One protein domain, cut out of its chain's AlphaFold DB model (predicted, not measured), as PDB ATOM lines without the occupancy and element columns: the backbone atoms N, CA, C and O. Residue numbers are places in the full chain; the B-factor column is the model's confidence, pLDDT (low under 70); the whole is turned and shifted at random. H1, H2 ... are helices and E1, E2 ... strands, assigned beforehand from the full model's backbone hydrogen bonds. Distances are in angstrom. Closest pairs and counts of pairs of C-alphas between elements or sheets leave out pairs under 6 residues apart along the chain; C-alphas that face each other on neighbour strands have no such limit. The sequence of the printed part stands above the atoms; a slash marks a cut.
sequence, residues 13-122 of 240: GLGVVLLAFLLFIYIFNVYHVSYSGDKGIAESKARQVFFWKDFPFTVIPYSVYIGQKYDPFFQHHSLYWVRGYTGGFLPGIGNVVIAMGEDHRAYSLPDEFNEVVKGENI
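Overview. This is residues 13 to 122 of the 240 residues of an uncharacterized protein of Methanocella conradii (strain DSM 24694 / JCM 17849 / CGMCC 1.5162 / HZ254) (UniProt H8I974). A strongly twisted antiparallel sheet curls round helix H2, while the long helix H1 leads away from this body at one end, its residues 13 to 20 sticking out, and the short helix H3 packs on the sheet at the other end. The 110 printed residues hold H1, H2, E1, E2, E3, E4 and H3 in chain order; the class is mixed, helices and strands. The sheet order is E1, E2, E3, E4. The whole is only just compact, close to loose, with a radius of gyration of the C-alphas of 15.5 A and spans of 56 by 28 by 24 A.

Along the chain. Find C-alpha 13 at (31.276, 42.837, -30.750); from there H1 runs 26.5 A to residue 31. H2, residues 37 to 53, covers 24.6 A. Next come E1, residues 62 to 69, 21.7 A; E2, 77 to 86, 28.6 A; E3, 94 to 101, 22.3 A; and E4, 106 to 109. H3, residues 113 to 120, ends at C-alpha 120 (32.108, 43.003, 21.648).

Arrangement. H1 touches H2 with residues 29 to 31 alone, closest at the C-alphas of Val 30 and Arg 47, 5.2 A, at a steep tilt of 51 degrees, opposite ways. The strands form a meander, each the antiparallel neighbour of the one before: look for N 65 and O 83 at 2.9 A, N 80 and O 98 at 2.8 A, and N 99 and O 107 at 2.9 A. There are three layers, H2 on one face of the sheet and H3 on the other. The closest C-alphas of H2 and E3 are Phe 50 and Gly 94, 5.4 A; those of H3 and E4 are Tyr 107 and Val 116, 7.1 A. Every O i to N i+4 pair is within hydrogen-bond range in H1 and H2, and 2 of 4 in H3.

Size, cuts and confidence. The C-alphas farthest apart, Gly 13 and Ile 122, are 56.6 A apart. The printed part has no cut and no long link. Confidence is under 70 at residues 56 to 61 and 87 to 92.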
ATOM      1  N   GLY A  13      32.496  43.546 -31.141       92.56
ATOM      2  CA  GLY A  13      31.276  42.837 -30.750       92.56
ATOM      3  C   GLY A  13      31.564  41.621 -29.869       92.56
ATOM      4  O   GLY A  13      30.944  41.465 -28.820       92.56
ATOM      5  N   LEU A  14      32.555  40.806 -30.243       93.25
ATOM      6  CA  LEU A  14      33.000  39.666 -29.443       93.25
ATOM      7  C   LEU A  14      33.533  40.114 -28.075       93.25
ATOM      8  O   LEU A  14      33.188  39.513 -27.061       93.25
ATOM      9  N   GLY A  15      34.320  41.194 -28.036       92.62
ATOM     10  CA  GLY A  15      34.830  41.774 -26.795       92.62
ATOM     11  C   GLY A  15      33.717  42.237 -25.851       92.62
ATOM     12  O   GLY A  15      33.769  41.945 -24.660       92.62
ATOM     13  N   VAL A  16      32.675  42.892 -26.375       93.25
ATOM     14  CA  VAL A  16      31.513  43.328 -25.580       93.25
ATOM     15  C   VAL A  16      30.728  42.134 -25.033       93.25
ATOM     16  O   VAL A  16      30.364  42.134 -23.859       93.25
ATOM     17  N   VAL A  17      30.493  41.102 -25.850       92.25
ATOM     18  CA  VAL A  17      29.784  39.886 -25.414       92.25
ATOM     19  C   VAL A  17      30.570  39.154 -24.326       92.25
ATOM     20  O   VAL A  17      29.989  38.770 -23.312       92.25
ATOM     21  N   LEU A  18      31.887  39.007 -24.493       90.56
ATOM     22  CA  LEU A  18      32.755  38.401 -23.482       90.56
ATOM     23  C   LEU A  18      32.750  39.205 -22.179       90.56
ATOM     24  O   LEU A  18      32.611  38.618 -21.110       90.56
ATOM     25  N   LEU A  19      32.834  40.536 -22.251       89.31
ATOM     26  CA  LEU A  19      32.772  41.393 -21.067       89.31
ATOM     27  C   LEU A  19      31.431  41.254 -20.332       89.31
ATOM     28  O   LEU A  19      31.417  41.093 -19.115       89.31
ATOM     29  N   ALA A  20      30.310  41.275 -21.056       88.81
ATOM     30  CA  ALA A  20      28.984  41.102 -20.465       88.81
ATOM     31  C   ALA A  20      28.826  39.723 -19.804       88.81
ATOM     32  O   ALA A  20      28.266  39.623 -18.714       88.81
ATOM     33  N   PHE A  21      29.360  38.671 -20.428       86.69
ATOM     34  CA  PHE A  21      29.354  37.320 -19.871       86.69
ATOM     35  C   PHE A  21      30.196  37.218 -18.590       86.69
ATOM     36  O   PHE A  21      29.733  36.659 -17.598       86.69
ATOM     37  N   LEU A  22      31.390  37.820 -18.570       83.75
ATOM     38  CA  LEU A  22      32.237  37.876 -17.374       83.75
ATOM     39  C   LEU A  22      31.583  38.676 -16.239       83.75
ATOM     40  O   LEU A  22      31.625  38.245 -15.091       83.75
ATOM     41  N   LEU A  23      30.929  39.799 -16.553       83.81
ATOM     42  CA  LEU A  23      30.170  40.582 -15.572       83.81
ATOM     43  C   LEU A  23      28.978  39.799 -15.019       83.81
ATOM     44  O   LEU A  23      28.738  39.830 -13.816       83.81
ATOM     45  N   PHE A  24      28.249  39.072 -15.867       83.50
ATOM     46  CA  PHE A  24      27.154  38.210 -15.426       83.50
ATOM     47  C   PHE A  24      27.651  37.120 -14.471       83.50
ATOM     48  O   PHE A  24      27.075  36.939 -13.400       83.50
ATOM     49  N   ILE A  25      28.750  36.444 -14.818       78.44
ATOM     50  CA  ILE A  25      29.393  35.442 -13.960       78.44
ATOM     51  C   ILE A  25      29.816  36.055 -12.629       78.44
ATOM     52  O   ILE A  25      29.571  35.455 -11.584       78.44
ATOM     53  N   TYR A  26      30.441  37.232 -12.655       77.81
ATOM     54  CA  TYR A  26      30.855  37.938 -11.448       77.81
ATOM     55  C   TYR A  26      29.652  38.247 -10.554       77.81
ATOM     56  O   TYR A  26      29.641  37.875  -9.380       77.81
ATOM     57  N   ILE A  27      28.604  38.854 -11.122       79.12
ATOM     58  CA  ILE A  27      27.409  39.223 -10.366       79.12
ATOM     59  C   ILE A  27      26.745  37.983  -9.772       79.12
ATOM     60  O   ILE A  27      26.398  37.974  -8.593       79.12
ATOM     61  N   PHE A  28      26.607  36.925 -10.569       77.62
ATOM     62  CA  PHE A  28      25.984  35.688 -10.129       77.62
ATOM     63  C   PHE A  28      26.789  35.015  -9.012       77.62
ATOM     64  O   PHE A  28      26.226  34.639  -7.995       77.62
ATOM     65  N   ASN A  29      28.109  34.894  -9.142       73.44
ATOM     66  CA  ASN A  29      28.907  34.189  -8.139       73.44
ATOM     67  C   ASN A  29      29.058  34.965  -6.824       73.44
ATOM     68  O   ASN A  29      29.119  34.340  -5.766       73.44
ATOM     69  N   VAL A  30      29.094  36.301  -6.882       74.94
ATOM     70  CA  VAL A  30      29.328  37.159  -5.710       74.94
ATOM     71  C   VAL A  30      28.029  37.564  -5.009       74.94
ATOM     72  O   VAL A  30      27.973  37.566  -3.780       74.94
ATOM     73  N   TYR A  31      26.980  37.898  -5.766       77.12
ATOM     74  CA  TYR A  31      25.762  38.510  -5.218       77.12
ATOM     75  C   TYR A  31      24.524  37.615  -5.262       77.12
ATOM     76  O   TYR A  31      23.489  38.010  -4.726       77.12
ATOM     77  N   HIS A  32      24.579  36.422  -5.865       79.88
ATOM     78  CA  HIS A  32      23.467  35.482  -5.740       79.88
ATOM     79  C   HIS A  32      23.424  34.920  -4.318       79.88
ATOM     80  O   HIS A  32      24.296  34.151  -3.924       79.88
ATOM     81  N   VAL A  33      22.386  35.264  -3.565       83.56
ATOM     82  CA  VAL A  33      22.187  34.806  -2.190       83.56
ATOM     83  C   VAL A  33      20.992  33.856  -2.138       83.56
ATOM     84  O   VAL A  33      19.927  34.147  -2.678       83.56
ATOM     85  N   SER A  34      21.183  32.709  -1.498       86.19
ATOM     86  CA  SER A  34      20.195  31.640  -1.331       86.19
ATOM     87  C   SER A  34      19.408  31.779  -0.022       86.19
ATOM     88  O   SER A  34      18.289  31.279   0.081       86.19
ATOM     89  N   TYR A  35      19.988  32.442   0.983       88.31
ATOM     90  CA  TYR A  35      19.376  32.677   2.294       88.31
ATOM     91  C   TYR A  35      18.826  34.106   2.444       88.31
ATOM     92  O   TYR A  35      19.261  35.042   1.779       88.31
ATOM     93  N   SER A  36      17.875  34.293   3.358       89.31
ATOM     94  CA  SER A  36      17.356  35.606   3.757       89.31
ATOM     95  C   SER A  36      17.870  36.023   5.143       89.31
ATOM     96  O   SER A  36      18.428  35.208   5.884       89.31
ATOM     97  N   GLY A  37      17.693  37.303   5.491       91.12
ATOM     98  CA  GLY A  37      18.136  37.868   6.774       91.12
ATOM     99  C   GLY A  37      19.655  37.806   6.958       91.12
ATOM    100  O   GLY A  37      20.402  37.815   5.979       91.12
ATOM    101  N   ASP A  38      20.113  37.687   8.206       91.69
ATOM    102  CA  ASP A  38      21.546  37.689   8.543       91.69
ATOM    103  C   ASP A  38      22.322  36.556   7.866       91.69
ATOM    104  O   ASP A  38      23.457  36.748   7.434       91.69
ATOM    105  N   LYS A  39      21.689  35.392   7.669       92.56
ATOM    106  CA  LYS A  39      22.288  34.282   6.911       92.56
ATOM    107  C   LYS A  39      22.559  34.655   5.454       92.56
ATOM    108  O   LYS A  39      23.556  34.210   4.895       92.56
ATOM    109  N   GLY A  40      21.691  35.460   4.846       92.62
ATOM    110  CA  GLY A  40      21.891  35.951   3.485       92.62
ATOM    111  C   GLY A  40      23.046  36.947   3.385       92.62
ATOM    112  O   GLY A  40      23.851  36.887   2.456       92.62
ATOM    113  N   ILE A  41      23.182  37.823   4.382       93.56
ATOM    114  CA  ILE A  41      24.297  38.775   4.457       93.56
ATOM    115  C   ILE A  41      25.619  38.027   4.684       93.56
ATOM    116  O   ILE A  41      26.603  38.286   3.988       93.56
ATOM    117  N   ALA A  42      25.618  37.035   5.579       94.81
ATOM    118  CA  ALA A  42      26.768  36.175   5.819       94.81
ATOM    119  C   ALA A  42      27.173  35.378   4.568       94.81
ATOM    120  O   ALA A  42      28.358  35.322   4.240       94.81
ATOM    121  N   GLU A  43      26.212  34.817   3.821       93.56
ATOM    122  CA  GLU A  43      26.485  34.178   2.526       93.56
ATOM    123  C   GLU A  43      27.108  35.169   1.537       93.56
ATOM    124  O   GLU A  43      28.100  34.833   0.895       93.56
ATOM    125  N   SER A  44      26.580  36.392   1.425       91.81
ATOM    126  CA  SER A  44      27.134  37.399   0.512       91.81
ATOM    127  C   SER A  44      28.582  37.765   0.858       91.81
ATOM    128  O   SER A  44      29.433  37.801  -0.033       91.81
ATOM    129  N   LYS A  45      28.899  37.973   2.144       93.81
ATOM    130  CA  LYS A  45      30.281  38.217   2.596       93.81
ATOM    131  C   LYS A  45      31.175  37.011   2.304       93.81
ATOM    132  O   LYS A  45      32.260  37.183   1.756       93.81
ATOM    133  N   ALA A  46      30.714  35.795   2.595       92.69
ATOM    134  CA  ALA A  46      31.479  34.581   2.324       92.69
ATOM    135  C   ALA A  46      31.759  34.386   0.828       92.69
ATOM    136  O   ALA A  46      32.878  34.053   0.456       92.69
ATOM    137  N   ARG A  47      30.786  34.665  -0.048       89.75
ATOM    138  CA  ARG A  47      30.973  34.628  -1.507       89.75
ATOM    139  C   ARG A  47      32.034  35.611  -1.984       89.75
ATOM    140  O   ARG A  47      32.824  35.266  -2.857       89.75
ATOM    141  N   GLN A  48      32.093  36.808  -1.402       89.12
ATOM    142  CA  GLN A  48      33.170  37.755  -1.695       89.12
ATOM    143  C   GLN A  48      34.530  37.177  -1.290       89.12
ATOM    144  O   GLN A  48      35.458  37.204  -2.093       89.12
ATOM    145  N   VAL A  49      34.637  36.600  -0.087       89.75
ATOM    146  CA  VAL A  49      35.874  35.952   0.383       89.75
ATOM    147  C   VAL A  49      36.286  34.819  -0.555       89.75
ATOM    148  O   VAL A  49      37.406  34.826  -1.058       89.75
ATOM    149  N   PHE A  50      35.374  33.894  -0.857       87.81
ATOM    150  CA  PHE A  50      35.649  32.753  -1.726       87.81
ATOM    151  C   PHE A  50      36.045  33.188  -3.129       87.81
ATOM    152  O   PHE A  50      36.996  32.653  -3.687       87.81
ATOM    153  N   PHE A  51      35.344  34.170  -3.700       82.44
ATOM    154  CA  PHE A  51      35.667  34.685  -5.023       82.44
ATOM    155  C   PHE A  51      37.098  35.218  -5.070       82.44
ATOM    156  O   PHE A  51      37.820  34.892  -5.997       82.44
ATOM    157  N   TRP A  52      37.547  35.978  -4.071       80.75
ATOM    158  CA  TRP A  52      38.891  36.559  -4.102       80.75
ATOM    159  C   TRP A  52      40.004  35.595  -3.678       80.75
ATOM    160  O   TRP A  52      41.101  35.670  -4.228       80.75
ATOM    161  N   LYS A  53      39.739  34.713  -2.710       81.56
ATOM    162  CA  LYS A  53      40.759  33.863  -2.077       81.56
ATOM    163  C   LYS A  53      40.870  32.482  -2.719       81.56
ATOM    164  O   LYS A  53      41.975  32.031  -3.003       81.56
ATOM    165  N   ASP A  54      39.734  31.843  -2.976       78.75
ATOM    166  CA  ASP A  54      39.681  30.419  -3.330       78.75
ATOM    167  C   ASP A  54      39.345  30.207  -4.814       78.75
ATOM    168  O   ASP A  54      39.778  29.236  -5.437       78.75
ATOM    169  N   PHE A  55      38.596  31.140  -5.409       75.25
ATOM    170  CA  PHE A  55      38.048  31.023  -6.758       75.25
ATOM    171  C   PHE A  55      38.179  32.291  -7.628       75.25
ATOM    172  O   PHE A  55      37.212  32.639  -8.318       75.25
ATOM    173  N   PRO A  56      39.353  32.952  -7.703       69.12
ATOM    174  CA  PRO A  56      39.520  34.234  -8.414       69.12
ATOM    175  C   PRO A  56      39.165  34.192  -9.903       69.12
ATOM    176  O   PRO A  56      38.948  35.229 -10.526       69.12
ATOM    177  N   PHE A  57      39.073  32.992 -10.478       67.12
ATOM    178  CA  PHE A  57      38.766  32.773 -11.888       67.12
ATOM    179  C   PHE A  57      37.623  31.782 -12.109       67.12
ATOM    180  O   PHE A  57      37.463  31.291 -13.229       67.12
ATOM    181  N   THR A  58      36.834  31.443 -11.077       67.31
ATOM    182  CA  THR A  58      35.730  30.507 -11.312       67.31
ATOM    183  C   THR A  58      34.670  31.158 -12.187       67.31
ATOM    184  O   THR A  58      34.033  32.149 -11.838       67.31
ATOM    185  N   VAL A  59      34.476  30.559 -13.355       66.00
ATOM    186  CA  VAL A  59      33.324  30.814 -14.222       66.00
ATOM    187  C   VAL A  59      32.149  29.902 -13.875       66.00
ATOM    188  O   VAL A  59      31.062  30.050 -14.429       66.00
ATOM    189  N   ILE A  60      32.369  28.949 -12.965       67.62
ATOM    190  CA  ILE A  60      31.399  27.934 -12.577       67.62
ATOM    191  C   ILE A  60      30.667  28.415 -11.320       67.62
ATOM    192  O   ILE A  60      31.331  28.696 -10.316       67.62
ATOM    193  N   PRO A  61      29.323  28.463 -11.352       69.81
ATOM    194  CA  PRO A  61      28.499  28.626 -10.165       69.81
ATOM    195  C   PRO A  61      28.922  27.689  -9.037       69.81
ATOM    196  O   PRO A  61      29.064  26.482  -9.247       69.81
ATOM    197  N   TYR A  62      29.060  28.223  -7.830       75.62
ATOM    198  CA  TYR A  62      29.255  27.410  -6.636       75.62
ATOM    199  C   TYR A  62      28.089  27.557  -5.663       75.62
ATOM    200  O   TYR A  62      27.533  28.646  -5.458       75.62
ATOM    201  N   SER A  63      27.701  26.427  -5.074       83.19
ATOM    202  CA  SER A  63      26.713  26.396  -4.004       83.19
ATOM    203  C   SER A  63      27.373  26.798  -2.693       83.19
ATOM    204  O   SER A  63      28.564  26.562  -2.480       83.19
ATOM    205  N   VAL A  64      26.590  27.422  -1.819       88.12
ATOM    206  CA  VAL A  64      27.032  27.801  -0.483       88.12
ATOM    207  C   VAL A  64      26.192  27.060   0.542       88.12
ATOM    208  O   VAL A  64      24.970  27.008   0.432       88.12
ATOM    209  N   TYR A  65      26.861  26.487   1.534       89.19
ATOM    210  CA  TYR A  65      26.229  25.941   2.724       89.19
ATOM    211  C   TYR A  65      26.617  26.794   3.925       89.19
ATOM    212  O   TYR A  65      27.799  27.079   4.117       89.19
ATOM    213  N   ILE A  66      25.631  27.162   4.739       92.25
ATOM    214  CA  ILE A  66      25.825  27.943   5.959       92.25
ATOM    215  C   ILE A  66      25.275  27.193   7.168       92.25
ATOM    216  O   ILE A  66      24.132  26.729   7.168       92.25
ATOM    217  N   GLY A  67      26.081  27.111   8.220       91.38
ATOM    218  CA  GLY A  67      25.661  26.634   9.530       91.38
ATOM    219  C   GLY A  67      25.982  27.661  10.606       91.38
ATOM    220  O   GLY A  67      26.834  28.526  10.425       91.38
ATOM    221  N   GLN A  68      25.273  27.589  11.728       92.88
ATOM    222  CA  GLN A  68      25.569  28.438  12.877       92.88
ATOM    223  C   GLN A  68      26.753  27.851  13.651       92.88
ATOM    224  O   GLN A  68      26.858  26.631  13.809       92.88
ATOM    225  N   LYS A  69      27.635  28.726  14.126       92.50
ATOM    226  CA  LYS A  69      28.712  28.409  15.062       92.50
ATOM    227  C   LYS A  69      28.390  29.099  16.387       92.50
ATOM    228  O   LYS A  69      27.822  30.187  16.395       92.50
ATOM    229  N   TYR A  70      28.716  28.456  17.499       90.81
ATOM    230  CA  TYR A  70      28.570  29.052  18.822       90.81
ATOM    231  C   TYR A  70      29.947  29.226  19.446       90.81
ATOM    232  O   TYR A  70      30.746  28.287  19.458       90.81
ATOM    233  N   ASP A  71      30.200  30.419  19.967       91.25
ATOM    234  CA  ASP A  71      31.353  30.712  20.800       91.25
ATOM    235  C   ASP A  71      30.928  31.770  21.833       91.25
ATOM    236  O   ASP A  71      30.500  32.854  21.436       91.25
ATOM    237  N   PRO A  72      30.991  31.468  23.144       89.81
ATOM    238  CA  PRO A  72      30.503  32.363  24.195       89.81
ATOM    239  C   PRO A  72      31.296  33.671  24.309       89.81
ATOM    240  O   PRO A  72      30.879  34.569  25.040       89.81
ATOM    241  N   PHE A  73      32.443  33.778  23.633       92.00
ATOM    242  CA  PHE A  73      33.199  35.021  23.547       92.00
ATOM    243  C   PHE A  73      32.459  36.111  22.759       92.00
ATOM    244  O   PHE A  73      32.647  37.288  23.051       92.00
ATOM    245  N   PHE A  74      31.607  35.732  21.801       93.56
ATOM    246  CA  PHE A  74      30.843  36.664  20.974       93.56
ATOM    247  C   PHE A  74      29.418  36.783  21.517       93.56
ATOM    248  O   PHE A  74      28.603  35.870  21.378       93.56
ATOM    249  N   GLN A  75      29.132  37.900  22.179       93.31
ATOM    250  CA  GLN A  75      27.836  38.194  22.794       93.31
ATOM    251  C   GLN A  75      26.976  39.086  21.900       93.31
ATOM    252  O   GLN A  75      25.750  38.989  21.941       93.31
ATOM    253  N   HIS A  76      27.619  39.923  21.088       94.56
ATOM    254  CA  HIS A  76      26.972  40.890  20.202       94.56
ATOM    255  C   HIS A  76      27.041  40.498  18.723       94.56
ATOM    256  O   HIS A  76      26.426  41.152  17.879       94.56
ATOM    257  N   HIS A  77      27.765  39.424  18.396       95.56
ATOM    258  CA  HIS A  77      27.823  38.874  17.048       95.56
ATOM    259  C   HIS A  77      27.350  37.424  17.001       95.56
ATOM    260  O   HIS A  77      27.768  36.568  17.779       95.56
ATOM    261  N   SER A  78      26.519  37.120  16.008       95.00
ATOM    262  CA  SER A  78      26.208  35.741  15.637       95.00
ATOM    263  C   SER A  78      27.301  35.190  14.731       95.00
ATOM    264  O   SER A  78      27.706  35.853  13.778       95.00
ATOM    265  N   LEU A  79      27.756  33.963  14.980       95.88
ATOM    266  CA  LEU A  79      28.761  33.319  14.139       95.88
ATOM    267  C   LEU A  79      28.137  32.307  13.180       95.88
ATOM    268  O   LEU A  79      27.273  31.503  13.543       95.88
ATOM    269  N   TYR A  80      28.659  32.289  11.962       95.25
ATOM    270  CA  TYR A  80      28.312  31.326  10.933       95.25
ATOM    271  C   TYR A  80      29.570  30.702  10.357       95.25
ATOM    272  O   TYR A  80      30.519  31.402  10.031       95.25
ATOM    273  N   TRP A  81      29.571  29.390  10.179       93.00
ATOM    274  CA  TRP A  81      30.551  28.741   9.324       93.00
ATOM    275  C   TRP A  81      29.946  28.570   7.934       93.00
ATOM    276  O   TRP A  81      28.792  28.159   7.785       93.00
ATOM    277  N   VAL A  82      30.717  28.920   6.910       92.12
ATOM    278  CA  VAL A  82      30.253  28.963   5.526       92.12
ATOM    279  C   VAL A  82      31.197  28.160   4.643       92.12
ATOM    280  O   VAL A  82      32.418  28.259   4.775       92.12
ATOM    281  N   ARG A  83      30.631  27.363   3.732       88.56
ATOM    282  CA  ARG A  83      31.378  26.528   2.780       88.56
ATOM    283  C   ARG A  83      30.906  26.757   1.354       88.56
ATOM    284  O   ARG A  83      29.700  26.789   1.117       88.56
ATOM    285  N   GLY A  84      31.847  26.857   0.421       86.69
ATOM    286  CA  GLY A  84      31.605  26.952  -1.017       86.69
ATOM    287  C   GLY A  84      31.970  25.659  -1.749       86.69
ATOM    288  O   GLY A  84      33.057  25.116  -1.545       86.69
ATOM    289  N   TYR A  85      31.088  25.182  -2.632       82.00
ATOM    290  CA  TYR A  85      31.293  23.967  -3.429       82.00
ATOM    291  C   TYR A  85      31.178  24.274  -4.921       82.00
ATOM    292  O   TYR A  85      30.094  24.589  -5.418       82.00
ATOM    293  N   THR A  86      32.272  24.134  -5.668       74.56
ATOM    294  CA  THR A  86      32.221  24.168  -7.136       74.56
ATOM    295  C   THR A  86      31.880  22.779  -7.665       74.56
ATOM    296  O   THR A  86      32.525  21.799  -7.296       74.56
ATOM    297  N   GLY A  87      30.875  22.670  -8.537       67.12
ATOM    298  CA  GLY A  87      30.537  21.400  -9.196       67.12
ATOM    299  C   GLY A  87      29.965  20.306  -8.283       67.12
ATOM    300  O   GLY A  87      29.905  19.156  -8.700       67.12
ATOM    301  N   GLY A  88      29.545  20.638  -7.056       60.47
ATOM    302  CA  GLY A  88      28.920  19.686  -6.124       60.47
ATOM    303  C   GLY A  88      29.872  18.672  -5.477       60.47
ATOM    304  O   GLY A  88      29.401  17.738  -4.833       60.47
ATOM    305  N   PHE A  89      31.189  18.839  -5.627       56.62
ATOM    306  CA  PHE A  89      32.178  17.935  -5.036       56.62
ATOM    307  C   PHE A  89      32.422  18.250  -3.557       56.62
ATOM    308  O   PHE A  89      32.566  19.411  -3.180       56.62
ATOM    309  N   LEU A  90      32.479  17.203  -2.729       57.47
ATOM    310  CA  LEU A  90      33.020  17.255  -1.372       57.47
ATOM    311  C   LEU A  90      34.526  16.948  -1.424       57.47
ATOM    312  O   LEU A  90      34.916  16.066  -2.189       57.47
ATOM    313  N   PRO A  91      35.362  17.608  -0.602       59.38
ATOM    314  CA  PRO A  91      35.038  18.705   0.320       59.38
ATOM    315  C   PRO A  91      34.716  20.033  -0.377       59.38
ATOM    316  O   PRO A  91      35.136  20.283  -1.500       59.38
ATOM    317  N   GLY A  92      34.036  20.924   0.349       62.56
ATOM    318  CA  GLY A  92      33.935  22.331  -0.037       62.56
ATOM    319  C   GLY A  92      35.321  22.960  -0.109       62.56
ATOM    320  O   GLY A  92      36.126  22.782   0.808       62.56
ATOM    321  N   ILE A  93      35.579  23.659  -1.210       74.94
ATOM    322  CA  ILE A  93      36.894  24.206  -1.556       74.94
ATOM    323  C   ILE A  93      37.096  25.575  -0.893       74.94
ATOM    324  O   ILE A  93      38.194  25.857  -0.430       74.94
ATOM    325  N   GLY A  94      36.034  26.379  -0.764       82.19
ATOM    326  CA  GLY A  94      36.061  27.631  -0.001       82.19
ATOM    327  C   GLY A  94      35.490  27.438   1.400       82.19
ATOM    328  O   GLY A  94      34.451  26.790   1.552       82.19
ATOM    329  N   ASN A  95      36.154  27.974   2.424       87.19
ATOM    330  CA  ASN A  95      35.754  27.818   3.825       87.19
ATOM    331  C   ASN A  95      36.048  29.114   4.604       87.19
ATOM    332  O   ASN A  95      37.169  29.613   4.566       87.19
ATOM    333  N   VAL A  96      35.054  29.661   5.312       92.56
ATOM    334  CA  VAL A  96      35.216  30.883   6.121       92.56
ATOM    335  C   VAL A  96      34.251  30.903   7.307       92.56
ATOM    336  O   VAL A  96      33.144  30.365   7.222       92.56
ATOM    337  N   VAL A  97      34.657  31.530   8.412       95.56
ATOM    338  CA  VAL A  97      33.756  31.884   9.518       95.56
ATOM    339  C   VAL A  97      33.343  33.343   9.361       95.56
ATOM    340  O   VAL A  97      34.194  34.213   9.207       95.56
ATOM    341  N   ILE A  98      32.043  33.618   9.405       97.31
ATOM    342  CA  ILE A  98      31.482  34.965   9.337       97.31
ATOM    343  C   ILE A  98      30.883  35.345  10.688       97.31
ATOM    344  O   ILE A  98      30.016  34.635  11.198       97.31
ATOM    345  N   ALA A  99      31.306  36.481  11.236       97.19
ATOM    346  CA  ALA A  99      30.633  37.145  12.345       97.19
ATOM    347  C   ALA A  99      29.639  38.178  11.811       97.19
ATOM    348  O   ALA A  99      29.984  38.999  10.963       97.19
ATOM    349  N   MET A 100      28.412  38.137  12.320       96.50
ATOM    350  CA  MET A 100      27.314  39.037  11.977       96.50
ATOM    351  C   MET A 100      26.962  39.894  13.184       96.50
ATOM    352  O   MET A 100      26.514  39.348  14.191       96.50
ATOM    353  N   GLY A 101      27.162  41.205  13.078       93.25
ATOM    354  CA  GLY A 101      26.788  42.160  14.119       93.25
ATOM    355  C   GLY A 101      25.304  42.520  14.074       93.25
ATOM    356  O   GLY A 101      24.644  42.368  13.043       93.25
ATOM    357  N   GLU A 102      24.788  43.051  15.181       88.31
ATOM    358  CA  GLU A 102      23.412  43.568  15.283       88.31
ATOM    359  C   GLU A 102      23.120  44.716  14.296       88.31
ATOM    360  O   GLU A 102      21.972  44.960  13.936       88.31
ATOM    361  N   ASP A 103      24.158  45.406  13.819       89.50
ATOM    362  CA  ASP A 103      24.083  46.460  12.802       89.50
ATOM    363  C   ASP A 103      24.048  45.923  11.357       89.50
ATOM    364  O   ASP A 103      24.185  46.691  10.399       89.50
ATOM    365  N   HIS A 104      23.877  44.607  11.199       88.12
ATOM    366  CA  HIS A 104      23.905  43.870   9.937       88.12
ATOM    367  C   HIS A 104      25.236  43.957   9.176       88.12
ATOM    368  O   HIS A 104      25.284  43.663   7.975       88.12
ATOM    369  N   ARG A 105      26.337  44.324   9.842       93.81
ATOM    370  CA  ARG A 105      27.677  44.204   9.257       93.81
ATOM    371  C   ARG A 105      28.215  42.789   9.414       93.81
ATOM    372  O   ARG A 105      27.981  42.118  10.418       93.81
ATOM    373  N   ALA A 106      28.947  42.356   8.392       96.06
ATOM    374  CA  ALA A 106      29.516  41.021   8.289       96.06
ATOM    375  C   ALA A 106      31.043  41.079   8.222       96.06
ATOM    376  O   ALA A 106      31.608  41.781   7.373       96.06
ATOM    377  N   TYR A 107      31.693  40.274   9.055       96.94
ATOM    378  CA  TYR A 107      33.143  40.210   9.197       96.94
ATOM    379  C   TYR A 107      33.633  38.783   8.938       96.94
ATOM    380  O   TYR A 107      33.046  37.818   9.417       96.94
ATOM    381  N   SER A 108      34.703  38.648   8.169       96.50
ATOM    382  CA  SER A 108      35.395  37.416   7.821       96.50
ATOM    383  C   SER A 108      36.469  37.129   8.857       96.50
ATOM    384  O   SER A 108      37.444  37.865   8.982       96.50
ATOM    385  N   LEU A 109      36.303  36.043   9.596       96.25
ATOM    386  CA  LEU A 109      37.248  35.613  10.611       96.25
ATOM    387  C   LEU A 109      38.246  34.578  10.061       96.25
ATOM    388  O   LEU A 109      37.886  33.793   9.176       96.25
ATOM    389  N   PRO A 110      39.487  34.553  10.586       95.19
ATOM    390  CA  PRO A 110      40.009  35.386  11.681       95.19
ATOM    391  C   PRO A 110      40.547  36.762  11.238       95.19
ATOM    392  O   PRO A 110      40.931  37.557  12.094       95.19
ATOM    393  N   ASP A 111      40.558  37.066   9.937       95.31
ATOM    394  CA  ASP A 111      41.202  38.267   9.378       95.31
ATOM    395  C   ASP A 111      40.643  39.584   9.960       95.31
ATOM    396  O   ASP A 111      41.399  40.483  10.325       95.31
ATOM    397  N   GLU A 112      39.321  39.681  10.123       96.94
ATOM    398  CA  GLU A 112      38.619  40.853  10.670       96.94
ATOM    399  C   GLU A 112      38.298  40.700  12.178       96.94
ATOM    400  O   GLU A 112      37.498  41.455  12.730       96.94
ATOM    401  N   PHE A 113      38.934  39.757  12.892       97.19
ATOM    402  CA  PHE A 113      38.650  39.481  14.315       97.19
ATOM    403  C   PHE A 113      38.778  40.723  15.204       97.19
ATOM    404  O   PHE A 113      37.914  40.996  16.034       97.19
ATOM    405  N   ASN A 114      39.822  41.527  14.997       96.81
ATOM    406  CA  ASN A 114      40.054  42.736  15.790       96.81
ATOM    407  C   ASN A 114      39.026  43.848  15.529       96.81
ATOM    408  O   ASN A 114      38.921  44.774  16.334       96.81
ATOM    409  N   GLU A 115      38.287  43.796  14.419       95.56
ATOM    410  CA  GLU A 115      37.156  44.697  14.187       95.56
ATOM    411  C   GLU A 115      35.939  44.247  14.989       95.56
ATOM    412  O   GLU A 115      35.321  45.065  15.668       95.56
ATOM    413  N   VAL A 116      35.675  42.938  15.003       95.62
ATOM    414  CA  VAL A 116      34.580  42.332  15.771       95.62
ATOM    415  C   VAL A 116      34.760  42.561  17.270       95.62
ATOM    416  O   VAL A 116      33.837  43.013  17.943       95.62
ATOM    417  N   VAL A 117      35.973  42.357  17.792       94.50
ATOM    418  CA  VAL A 117      36.284  42.554  19.220       94.50
ATOM    419  C   VAL A 117      35.965  43.972  19.709       94.50
ATOM    420  O   VAL A 117      35.542  44.146  20.850       94.50
ATOM    421  N   LYS A 118      36.118  44.997  18.858       91.75
ATOM    422  CA  LYS A 118      35.747  46.377  19.224       91.75
ATOM    423  C   LYS A 118      34.244  46.507  19.477       91.75
ATOM    424  O   LYS A 118      33.853  47.269  20.356       91.75
ATOM    425  N   GLY A 119      33.427  45.778  18.717       90.06
ATOM    426  CA  GLY A 119      31.976  45.716  18.903       90.06
ATOM    427  C   GLY A 119      31.548  44.846  20.088       90.06
ATOM    428  O   GLY A 119      30.510  45.109  20.680       90.06
ATOM    429  N   GLU A 120      32.363  43.863  20.481       92.12
ATOM    430  CA  GLU A 120      32.108  43.003  21.648       92.12
ATOM    431  C   GLU A 120      32.394  43.686  23.003       92.12
ATOM    432  O   GLU A 120      32.055  43.146  24.054       92.12
ATOM    433  N   ASN A 121      33.019  44.873  23.004       88.19
ATOM    434  CA  ASN A 121      33.358  45.645  24.209       88.19
ATOM    435  C   ASN A 121      34.102  44.820  25.285       88.19
ATOM    436  O   ASN A 121      33.829  44.904  26.487       88.19
ATOM    437  N   ILE A 122      35.053  43.994  24.843       88.56
ATOM    438  CA  ILE A 122      35.808  43.088  25.712       88.56
ATOM    439  C   ILE A 122      36.845  43.863  26.532       88.56
ATOM    440  O   ILE A 122      37.633  44.644  26.002       88.56
TER     441      ILE A 122